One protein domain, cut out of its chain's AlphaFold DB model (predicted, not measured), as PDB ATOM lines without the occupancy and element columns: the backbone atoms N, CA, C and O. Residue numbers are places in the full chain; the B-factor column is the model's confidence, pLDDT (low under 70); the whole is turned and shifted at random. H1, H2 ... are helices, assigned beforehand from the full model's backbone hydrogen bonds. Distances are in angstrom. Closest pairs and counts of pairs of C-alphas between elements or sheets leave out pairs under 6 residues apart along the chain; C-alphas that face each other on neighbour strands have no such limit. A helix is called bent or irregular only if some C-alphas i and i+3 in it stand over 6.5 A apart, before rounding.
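AT A GLANCE: This is residues 11 to 71 of the 86 residues of the protein "DUF1998 domain-containing protein" of Nitrososphaeria archaeon (UniProt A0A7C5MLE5). Two helices, H2 and H3, lie side by side as a hairpin, and the long loop that joins them, residues 32 to 57, makes a wide folded lobe at one end of it. At the other end the short helix H1 turns off at about a right angle to H2; H1 and residues 46 to 52 of the loop stick out to the same side of the hairpin, like the two legs of an arch. The printed part has 61 residues with three named helices, in the order H1, H2, H3, and no named strand; the class is all helix. The whole is only just compact, close to loose, with a radius of gyration of the C-alphas of 12.3 A and spans of 30 by 23 by 17 A.

IN THESE COORDINATES: H1 runs from Ser 11 to Asp 16, with C-alpha 11 at (29.087, 12.718, -23.461), and is 8.5 A long from first to last C-alpha. H2, residues 18 to 31, is the longest helix by residues, with 14, and measures 20.0 A; its C-alpha 18 is at (31.855, 9.504, -14.743). Residues 32 to 57 belong to no named element. H3, residues 58 to 69, measures 16.6 A and ends with C-alpha 69 at (30.626, 6.417, -4.869). None of the three helices is bent or irregular.

HOW THE PARTS SIT: H2 and H3 touch, with 13 pairs of C-alphas within 8 A, and form a helical hairpin. Their closest C-alphas are those of Lys 26 and Phe 65, 5.9 A apart. They run opposite ways at a shallow tilt of 34 degrees, only just short of steep. H1 is close to H2 but not clearly touching it; the closest C-alphas, of Leu 14 and Ala 21, are 7.2 A apart. The lines of H1 and H2 are about perpendicular, at 86 degrees. H1 and H3 are apart. In H1, H2 and H3 every backbone O i to N i+4 pair is within hydrogen-bond range.

THE WHOLE: The two C-alphas farthest apart are those of Lys 12 and Gln 35, at 34.5 A, and the first and last printed C-alphas, of Ser 11 and Asn 71, are 21.6 A apart. The link from H1 to H2 is tight, with 1 residue, and the link from H2 to H3 is long, with 26 residues. Residues 11 to 18, of which 11 to 16 belong to H1, and residues 46 to 52 stand free; without them the body of 46 residues spans 27 by 18 by 15 A. The printed part has no cut. The mean pLDDT of the printed part is 96.3, and no printed residue is under 70.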
ATOM      1  N   SER A  11      29.737  13.806 -24.199       95.81
ATOM      2  CA  SER A  11      29.087  12.718 -23.461       95.81
ATOM      3  C   SER A  11      30.030  11.534 -23.359       95.81
ATOM      4  O   SER A  11      30.066  10.887 -22.318       95.81
ATOM      5  N   LYS A  12      30.838  11.279 -24.401       96.00
ATOM      6  CA  LYS A  12      31.877  10.243 -24.353       96.00
ATOM      7  C   LYS A  12      32.933  10.589 -23.306       96.00
ATOM      8  O   LYS A  12      33.254   9.750 -22.474       96.00
ATOM      9  N   LEU A  13      33.409  11.834 -23.308       96.94
ATOM     10  CA  LEU A  13      34.369  12.322 -22.320       96.94
ATOM     11  C   LEU A  13      33.808  12.260 -20.893       96.94
ATOM     12  O   LEU A  13      34.516  11.845 -19.978       96.94
ATOM     13  N   LEU A  14      32.552  12.676 -20.702       97.00
ATOM     14  CA  LEU A  14      31.876  12.610 -19.408       97.00
ATOM     15  C   LEU A  14      31.746  11.164 -18.927       97.00
ATOM     16  O   LEU A  14      32.020  10.892 -17.765       97.00
ATOM     17  N   TYR A  15      31.360  10.246 -19.816       96.31
ATOM     18  CA  TYR A  15      31.233   8.826 -19.502       96.31
ATOM     19  C   TYR A  15      32.573   8.214 -19.074       96.31
ATOM     20  O   TYR A  15      32.643   7.525 -18.061       96.31
ATOM     21  N   ASP A  16      33.658   8.541 -19.777       97.88
ATOM     22  CA  ASP A  16      35.004   8.064 -19.436       97.88
ATOM     23  C   ASP A  16      35.518   8.620 -18.095       97.88
ATOM     24  O   ASP A  16      36.488   8.112 -17.538       97.88
ATOM     25  N   ARG A  17      34.878   9.672 -17.568       97.38
ATOM     26  CA  ARG A  17      35.224  10.348 -16.308       97.38
ATOM     27  C   ARG A  17      34.045  10.405 -15.340       97.38
ATOM     28  O   ARG A  17      33.943  11.333 -14.535       97.38
ATOM     29  N   LEU A  18      33.140   9.435 -15.430       96.38
ATOM     30  CA  LEU A  18      31.855   9.504 -14.743       96.38
ATOM     31  C   LEU A  18      32.007   9.544 -13.214       96.38
ATOM     32  O   LEU A  18      31.313  10.305 -12.544       96.38
ATOM     33  N   GLU A  19      32.968   8.800 -12.665       96.94
ATOM     34  CA  GLU A  19      33.274   8.815 -11.230       96.94
ATOM     35  C   GLU A  19      33.668  10.219 -10.735       96.94
ATOM     36  O   GLU A  19      33.163  10.694  -9.716       96.94
ATOM     37  N   GLU A  20      34.506  10.936 -11.488       98.06
ATOM     38  CA  GLU A  20      34.905  12.309 -11.154       98.06
ATOM     39  C   GLU A  20      33.730  13.288 -11.252       98.06
ATOM     40  O   GLU A  20      33.607  14.207 -10.437       98.06
ATOM     41  N   ALA A  21      32.819  13.067 -12.204       97.50
ATOM     42  CA  ALA A  21      31.583  13.833 -12.287       97.50
ATOM     43  C   ALA A  21      30.708  13.626 -11.039       97.50
ATOM     44  O   ALA A  21      30.208  14.607 -10.480       97.50
ATOM     45  N   PHE A  22      30.584  12.387 -10.547       97.94
ATOM     46  CA  PHE A  22      29.859  12.094  -9.309       97.94
ATOM     47  C   PHE A  22      30.511  12.746  -8.085       97.94
ATOM     48  O   PHE A  22      29.823  13.426  -7.320       97.94
ATOM     49  N   LYS A  23      31.838  12.638  -7.931       98.38
ATOM     50  CA  LYS A  23      32.581  13.311  -6.847       98.38
ATOM     51  C   LYS A  23      32.362  14.822  -6.868       98.38
ATOM     52  O   LYS A  23      32.128  15.437  -5.826       98.38
ATOM     53  N   ARG A  24      32.403  15.440  -8.054       98.06
ATOM     54  CA  ARG A  24      32.193  16.885  -8.197       98.06
ATOM     55  C   ARG A  24      30.757  17.292  -7.868       98.06
ATOM     56  O   ARG A  24      30.576  18.300  -7.192       98.06
ATOM     57  N   GLY A  25      29.768  16.515  -8.311       97.69
ATOM     58  CA  GLY A  25      28.354  16.722  -7.991       97.69
ATOM     59  C   GLY A  25      28.075  16.637  -6.490       97.69
ATOM     60  O   GLY A  25      27.487  17.562  -5.929       97.69
ATOM     61  N   LYS A  26      28.596  15.596  -5.823       98.44
ATOM     62  CA  LYS A  26      28.531  15.448  -4.362       98.44
ATOM     63  C   LYS A  26      29.097  16.683  -3.657       98.44
ATOM     64  O   LYS A  26      28.403  17.312  -2.863       98.44
ATOM     65  N   LYS A  27      30.311  17.094  -4.037       98.38
ATOM     66  CA  LYS A  27      30.987  18.261  -3.459       98.38
ATOM     67  C   LYS A  27      30.174  19.555  -3.608       98.38
ATOM     68  O   LYS A  27      30.100  20.336  -2.668       98.38
ATOM     69  N   ILE A  28      29.527  19.779  -4.757       98.25
ATOM     70  CA  ILE A  28      28.651  20.948  -4.974       98.25
ATOM     71  C   ILE A  28      27.478  20.961  -3.984       98.25
ATOM     72  O   ILE A  28      27.116  22.022  -3.472       98.25
ATOM     73  N   LEU A  29      26.870  19.804  -3.715       98.00
ATOM     74  CA  LEU A  29      25.757  19.700  -2.772       98.00
ATOM     75  C   LEU A  29      26.211  19.916  -1.321       98.00
ATOM     76  O   LEU A  29      25.528  20.642  -0.594       98.00
ATOM     77  N   GLU A  30      27.348  19.331  -0.932       97.62
ATOM     78  CA  GLU A  30      27.938  19.450   0.411       97.62
ATOM     79  C   GLU A  30      28.375  20.883   0.729       97.62
ATOM     80  O   GLU A  30      28.066  21.408   1.796       97.62
ATOM     81  N   GLU A  31      29.056  21.548  -0.208       98.00
ATOM     82  CA  GLU A  31      29.578  22.907  -0.010       98.00
ATOM     83  C   GLU A  31      28.483  23.983  -0.088       98.00
ATOM     84  O   GLU A  31      28.703  25.134   0.293       98.00
ATOM     85  N   CYS A  32      27.293  23.648  -0.594       98.06
ATOM     86  CA  CYS A  32      26.222  24.621  -0.739       98.06
ATOM     87  C   CYS A  32      25.584  24.957   0.624       98.06
ATOM     88  O   CYS A  32      24.937  24.088   1.217       98.06
ATOM     89  N   PRO A  33      25.616  26.228   1.081       97.44
ATOM     90  CA  PRO A  33      25.129  26.619   2.408       97.44
ATOM     91  C   PRO A  33      23.597  26.735   2.493       97.44
ATOM     92  O   PRO A  33      23.063  27.172   3.510       97.44
ATOM     93  N   CYS A  34      22.867  26.425   1.416       97.88
ATOM     94  CA  CYS A  34      21.414  26.534   1.423       97.88
ATOM     95  C   CYS A  34      20.786  25.491   2.360       97.88
ATOM     96  O   CYS A  34      21.193  24.328   2.377       97.88
ATOM     97  N   GLN A  35      19.771  25.927   3.104       96.50
ATOM     98  CA  GLN A  35      19.009  25.099   4.045       96.50
ATOM     99  C   GLN A  35      17.691  24.583   3.448       96.50
ATOM    100  O   GLN A  35      16.949  23.872   4.111       96.50
ATOM    101  N   ASN A  36      17.380  24.951   2.201       96.69
ATOM    102  CA  ASN A  36      16.178  24.483   1.519       96.69
ATOM    103  C   ASN A  36      16.328  22.997   1.155       96.69
ATOM    104  O   ASN A  36      17.310  22.625   0.506       96.69
ATOM    105  N   GLU A  37      15.341  22.179   1.521       96.44
ATOM    106  CA  GLU A  37      15.284  20.749   1.204       96.44
ATOM    107  C   GLU A  37      15.358  20.481  -0.299       96.44
ATOM    108  O   GLU A  37      16.048  19.559  -0.722       96.44
ATOM    109  N   SER A  38      14.731  21.317  -1.130       96.19
ATOM    110  CA  SER A  38      14.804  21.186  -2.592       96.19
ATOM    111  C   SER A  38      16.132  21.680  -3.176       96.19
ATOM    112  O   SER A  38      16.448  21.396  -4.331       96.19
ATOM    113  N   GLY A  39      16.925  22.404  -2.385       96.94
ATOM    114  CA  GLY A  39      18.151  23.085  -2.787       96.94
ATOM    115  C   GLY A  39      17.907  24.468  -3.405       96.94
ATOM    116  O   GLY A  39      16.976  25.180  -3.031       96.94
ATOM    117  N   CYS A  40      18.821  24.922  -4.263       97.31
ATOM    118  CA  CYS A  40      18.800  26.275  -4.825       97.31
ATOM    119  C   CYS A  40      19.531  26.348  -6.185       97.31
ATOM    120  O   CYS A  40      20.164  25.366  -6.588       97.31
ATOM    121  N   PRO A  41      19.534  27.515  -6.871       96.12
ATOM    122  CA  PRO A  41      20.269  27.740  -8.129       96.12
ATOM    123  C   PRO A  41      21.771  27.445  -8.110       96.12
ATOM    124  O   PRO A  41      22.387  27.387  -9.166       96.12
ATOM    125  N   ARG A  42      22.378  27.270  -6.930       96.00
ATOM    126  CA  ARG A  42      23.801  26.929  -6.801       96.00
ATOM    127  C   ARG A  42      24.075  25.428  -6.727       96.00
ATOM    128  O   ARG A  42      25.240  25.061  -6.816       96.00
ATOM    129  N   CYS A  43      23.064  24.582  -6.510       97.00
ATOM    130  CA  CYS A  43      23.299  23.160  -6.245       97.00
ATOM    131  C   CYS A  43      22.375  22.188  -6.985       97.00
ATOM    132  O   CYS A  43      22.877  21.229  -7.559       97.00
ATOM    133  N   THR A  44      21.060  22.409  -6.996       96.62
ATOM    134  CA  THR A  44      20.093  21.438  -7.546       96.62
ATOM    135  C   THR A  44      19.251  21.997  -8.685       96.62
ATOM    136  O   THR A  44      18.751  21.223  -9.496       96.62
ATOM    137  N   TYR A  45      19.062  23.318  -8.762       96.44
ATOM    138  CA  TYR A  45      18.140  23.891  -9.743       96.44
ATOM    139  C   TYR A  45      18.812  24.067 -11.103       96.44
ATOM    140  O   TYR A  45      19.988  24.410 -11.200       96.44
ATOM    141  N   SER A  46      18.009  23.934 -12.154       94.62
ATOM    142  CA  SER A  46      18.375  24.306 -13.517       94.62
ATOM    143  C   SER A  46      17.454  25.412 -14.032       94.62
ATOM    144  O   SER A  46      16.234  25.353 -13.865       94.62
ATOM    145  N   TYR A  47      18.036  26.404 -14.710       92.31
ATOM    146  CA  TYR A  47      17.289  27.450 -15.423       92.31
ATOM    147  C   TYR A  47      16.517  26.910 -16.633       92.31
ATOM    148  O   TYR A  47      15.604  27.563 -17.122       92.31
ATOM    149  N   GLN A  48      16.876  25.715 -17.109       91.69
ATOM    150  CA  GLN A  48      16.242  25.045 -18.245       91.69
ATOM    151  C   GLN A  48      15.244  23.964 -17.792       91.69
ATOM    152  O   GLN A  48      14.849  23.104 -18.575       91.69
ATOM    153  N   CYS A  49      14.858  23.959 -16.513       93.12
ATOM    154  CA  CYS A  49      13.977  22.938 -15.961       93.12
ATOM    155  C   CYS A  49      12.512  23.172 -16.367       93.12
ATOM    156  O   CYS A  49      11.854  24.076 -15.855       93.12
ATOM    157  N   GLY A  50      11.974  22.318 -17.242       92.94
ATOM    158  CA  GLY A  50      10.600  22.438 -17.750       92.94
ATOM    159  C   GLY A  50       9.489  22.195 -16.718       92.94
ATOM    160  O   GLY A  50       8.352  22.590 -16.956       92.94
ATOM    161  N   ASN A  51       9.794  21.586 -15.563       93.44
ATOM    162  CA  ASN A  51       8.817  21.337 -14.494       93.44
ATOM    163  C   ASN A  51       8.897  22.357 -13.337       93.44
ATOM    164  O   ASN A  51       8.307  22.127 -12.281       93.44
ATOM    165  N   ASN A  52       9.616  23.472 -13.522       93.06
ATOM    166  CA  ASN A  52       9.877  24.491 -12.498       93.06
ATOM    167  C   ASN A  52      10.625  23.965 -11.262       93.06
ATOM    168  O   ASN A  52      10.366  24.421 -10.150       93.06
ATOM    169  N   ASN A  53      11.557  23.023 -11.447       93.88
ATOM    170  CA  ASN A  53      12.368  22.447 -10.366       93.88
ATOM    171  C   ASN A  53      11.516  21.804  -9.249       93.88
ATOM    172  O   ASN A  53      11.905  21.789  -8.081       93.88
ATOM    173  N   LYS A  54      10.334  21.278  -9.599       92.56
ATOM    174  CA  LYS A  54       9.463  20.550  -8.666       92.56
ATOM    175  C   LYS A  54      10.019  19.145  -8.406       92.56
ATOM    176  O   LYS A  54      10.599  18.535  -9.301       92.56
ATOM    177  N   VAL A  55       9.765  18.623  -7.202       91.56
ATOM    178  CA  VAL A  55      10.158  17.264  -6.762       91.56
ATOM    179  C   VAL A  55      11.684  17.069  -6.647       91.56
ATOM    180  O   VAL A  55      12.199  15.966  -6.795       91.56
ATOM    181  N   LEU A  56      12.436  18.139  -6.368       95.31
ATOM    182  CA  LEU A  56      13.863  18.045  -6.040       95.31
ATOM    183  C   LEU A  56      14.072  17.823  -4.540       95.31
ATOM    184  O   LEU A  56      13.342  18.381  -3.720       95.31
ATOM    185  N   HIS A  57      15.112  17.061  -4.196       97.12
ATOM    186  CA  HIS A  57      15.482  16.774  -2.813       97.12
ATOM    187  C   HIS A  57      17.010  16.701  -2.658       97.12
ATOM    188  O   HIS A  57      17.654  15.754  -3.110       97.12
ATOM    189  N   LYS A  58      17.605  17.715  -2.022       97.50
ATOM    190  CA  LYS A  58      19.057  17.897  -1.855       97.50
ATOM    191  C   LYS A  58      19.687  16.765  -1.045       97.50
ATOM    192  O   LYS A  58      20.702  16.219  -1.463       97.50
ATOM    193  N   LEU A  59      19.094  16.417   0.099       97.19
ATOM    194  CA  LEU A  59      19.635  15.375   0.979       97.19
ATOM    195  C   LEU A  59      19.530  13.985   0.343       97.19
ATOM    196  O   LEU A  59      20.454  13.190   0.440       97.19
ATOM    197  N   GLY A  60      18.444  13.733  -0.388       97.00
ATOM    198  CA  GLY A  60      18.268  12.489  -1.141       97.00
ATOM    199  C   GLY A  60      19.270  12.382  -2.287       97.00
ATOM    200  O   GLY A  60      19.842  11.323  -2.512       97.00
ATOM    201  N   ALA A  61      19.554  13.492  -2.976       97.19
ATOM    202  CA  ALA A  61      20.616  13.523  -3.975       97.19
ATOM    203  C   ALA A  61      21.990  13.206  -3.357       97.19
ATOM    204  O   ALA A  61      22.732  12.417  -3.936       97.19
ATOM    205  N   LEU A  62      22.315  13.768  -2.183       97.69
ATOM    206  CA  LEU A  62      23.553  13.453  -1.454       97.69
ATOM    207  C   LEU A  62      23.667  11.960  -1.129       97.69
ATOM    208  O   LEU A  62      24.697  11.363  -1.435       97.69
ATOM    209  N   GLU A  63      22.607  11.355  -0.594       97.00
ATOM    210  CA  GLU A  63      22.561   9.919  -0.299       97.00
ATOM    211  C   GLU A  63      22.803   9.073  -1.560       97.00
ATOM    212  O   GLU A  63      23.580   8.119  -1.544       97.00
ATOM    213  N   VAL A  64      22.187   9.447  -2.685       96.19
ATOM    214  CA  VAL A  64      22.397   8.756  -3.965       96.19
ATOM    215  C   VAL A  64      23.852   8.876  -4.427       96.19
ATOM    216  O   VAL A  64      24.440   7.871  -4.825       96.19
ATOM    217  N   PHE A  65      24.463  10.064  -4.350       97.25
ATOM    218  CA  PHE A  65      25.884  10.217  -4.678       97.25
ATOM    219  C   PHE A  65      26.775   9.357  -3.773       97.25
ATOM    220  O   PHE A  65      27.754   8.792  -4.255       97.25
ATOM    221  N   GLU A  66      26.455   9.243  -2.482       97.06
ATOM    222  CA  GLU A  66      27.202   8.407  -1.537       97.06
ATOM    223  C   GLU A  66      27.150   6.929  -1.898       97.06
ATOM    224  O   GLU A  66      28.205   6.304  -1.986       97.06
ATOM    225  N   LYS A  67      25.957   6.407  -2.188       96.19
ATOM    226  CA  LYS A  67      25.752   5.014  -2.609       96.19
ATOM    227  C   LYS A  67      26.463   4.686  -3.920       96.19
ATOM    228  O   LYS A  67      27.080   3.633  -4.061       96.19
ATOM    229  N   VAL A  68      26.420   5.607  -4.882       95.69
ATOM    230  CA  VAL A  68      27.129   5.442  -6.159       95.69
ATOM    231  C   VAL A  68      28.644   5.414  -5.940       95.69
ATOM    232  O   VAL A  68      29.325   4.550  -6.482       95.69
ATOM    233  N   LEU A  69      29.183   6.328  -5.126       96.38
ATOM    234  CA  LEU A  69      30.626   6.417  -4.869       96.38
ATOM    235  C   LEU A  69      31.154   5.305  -3.948       96.38
ATOM    236  O   LEU A  69      32.345   5.001  -3.998       96.38
ATOM    237  N   SER A  70      30.299   4.686  -3.129       96.38
ATOM    238  CA  SER A  70      30.642   3.499  -2.335       96.38
ATOM    239  C   SER A  70      30.570   2.193  -3.136       96.38
ATOM    240  O   SER A  70      30.888   1.137  -2.588       96.38
ATOM    241  N   ASN A  71      30.200   2.255  -4.424       92.69
ATOM    242  CA  ASN A  71      29.911   1.093  -5.269       92.69
ATOM    243  C   ASN A  71      28.860   0.156  -4.645       92.69
ATOM    244  O   ASN A  71      28.955  -1.068  -4.765       92.69
TER     245      ASN A  71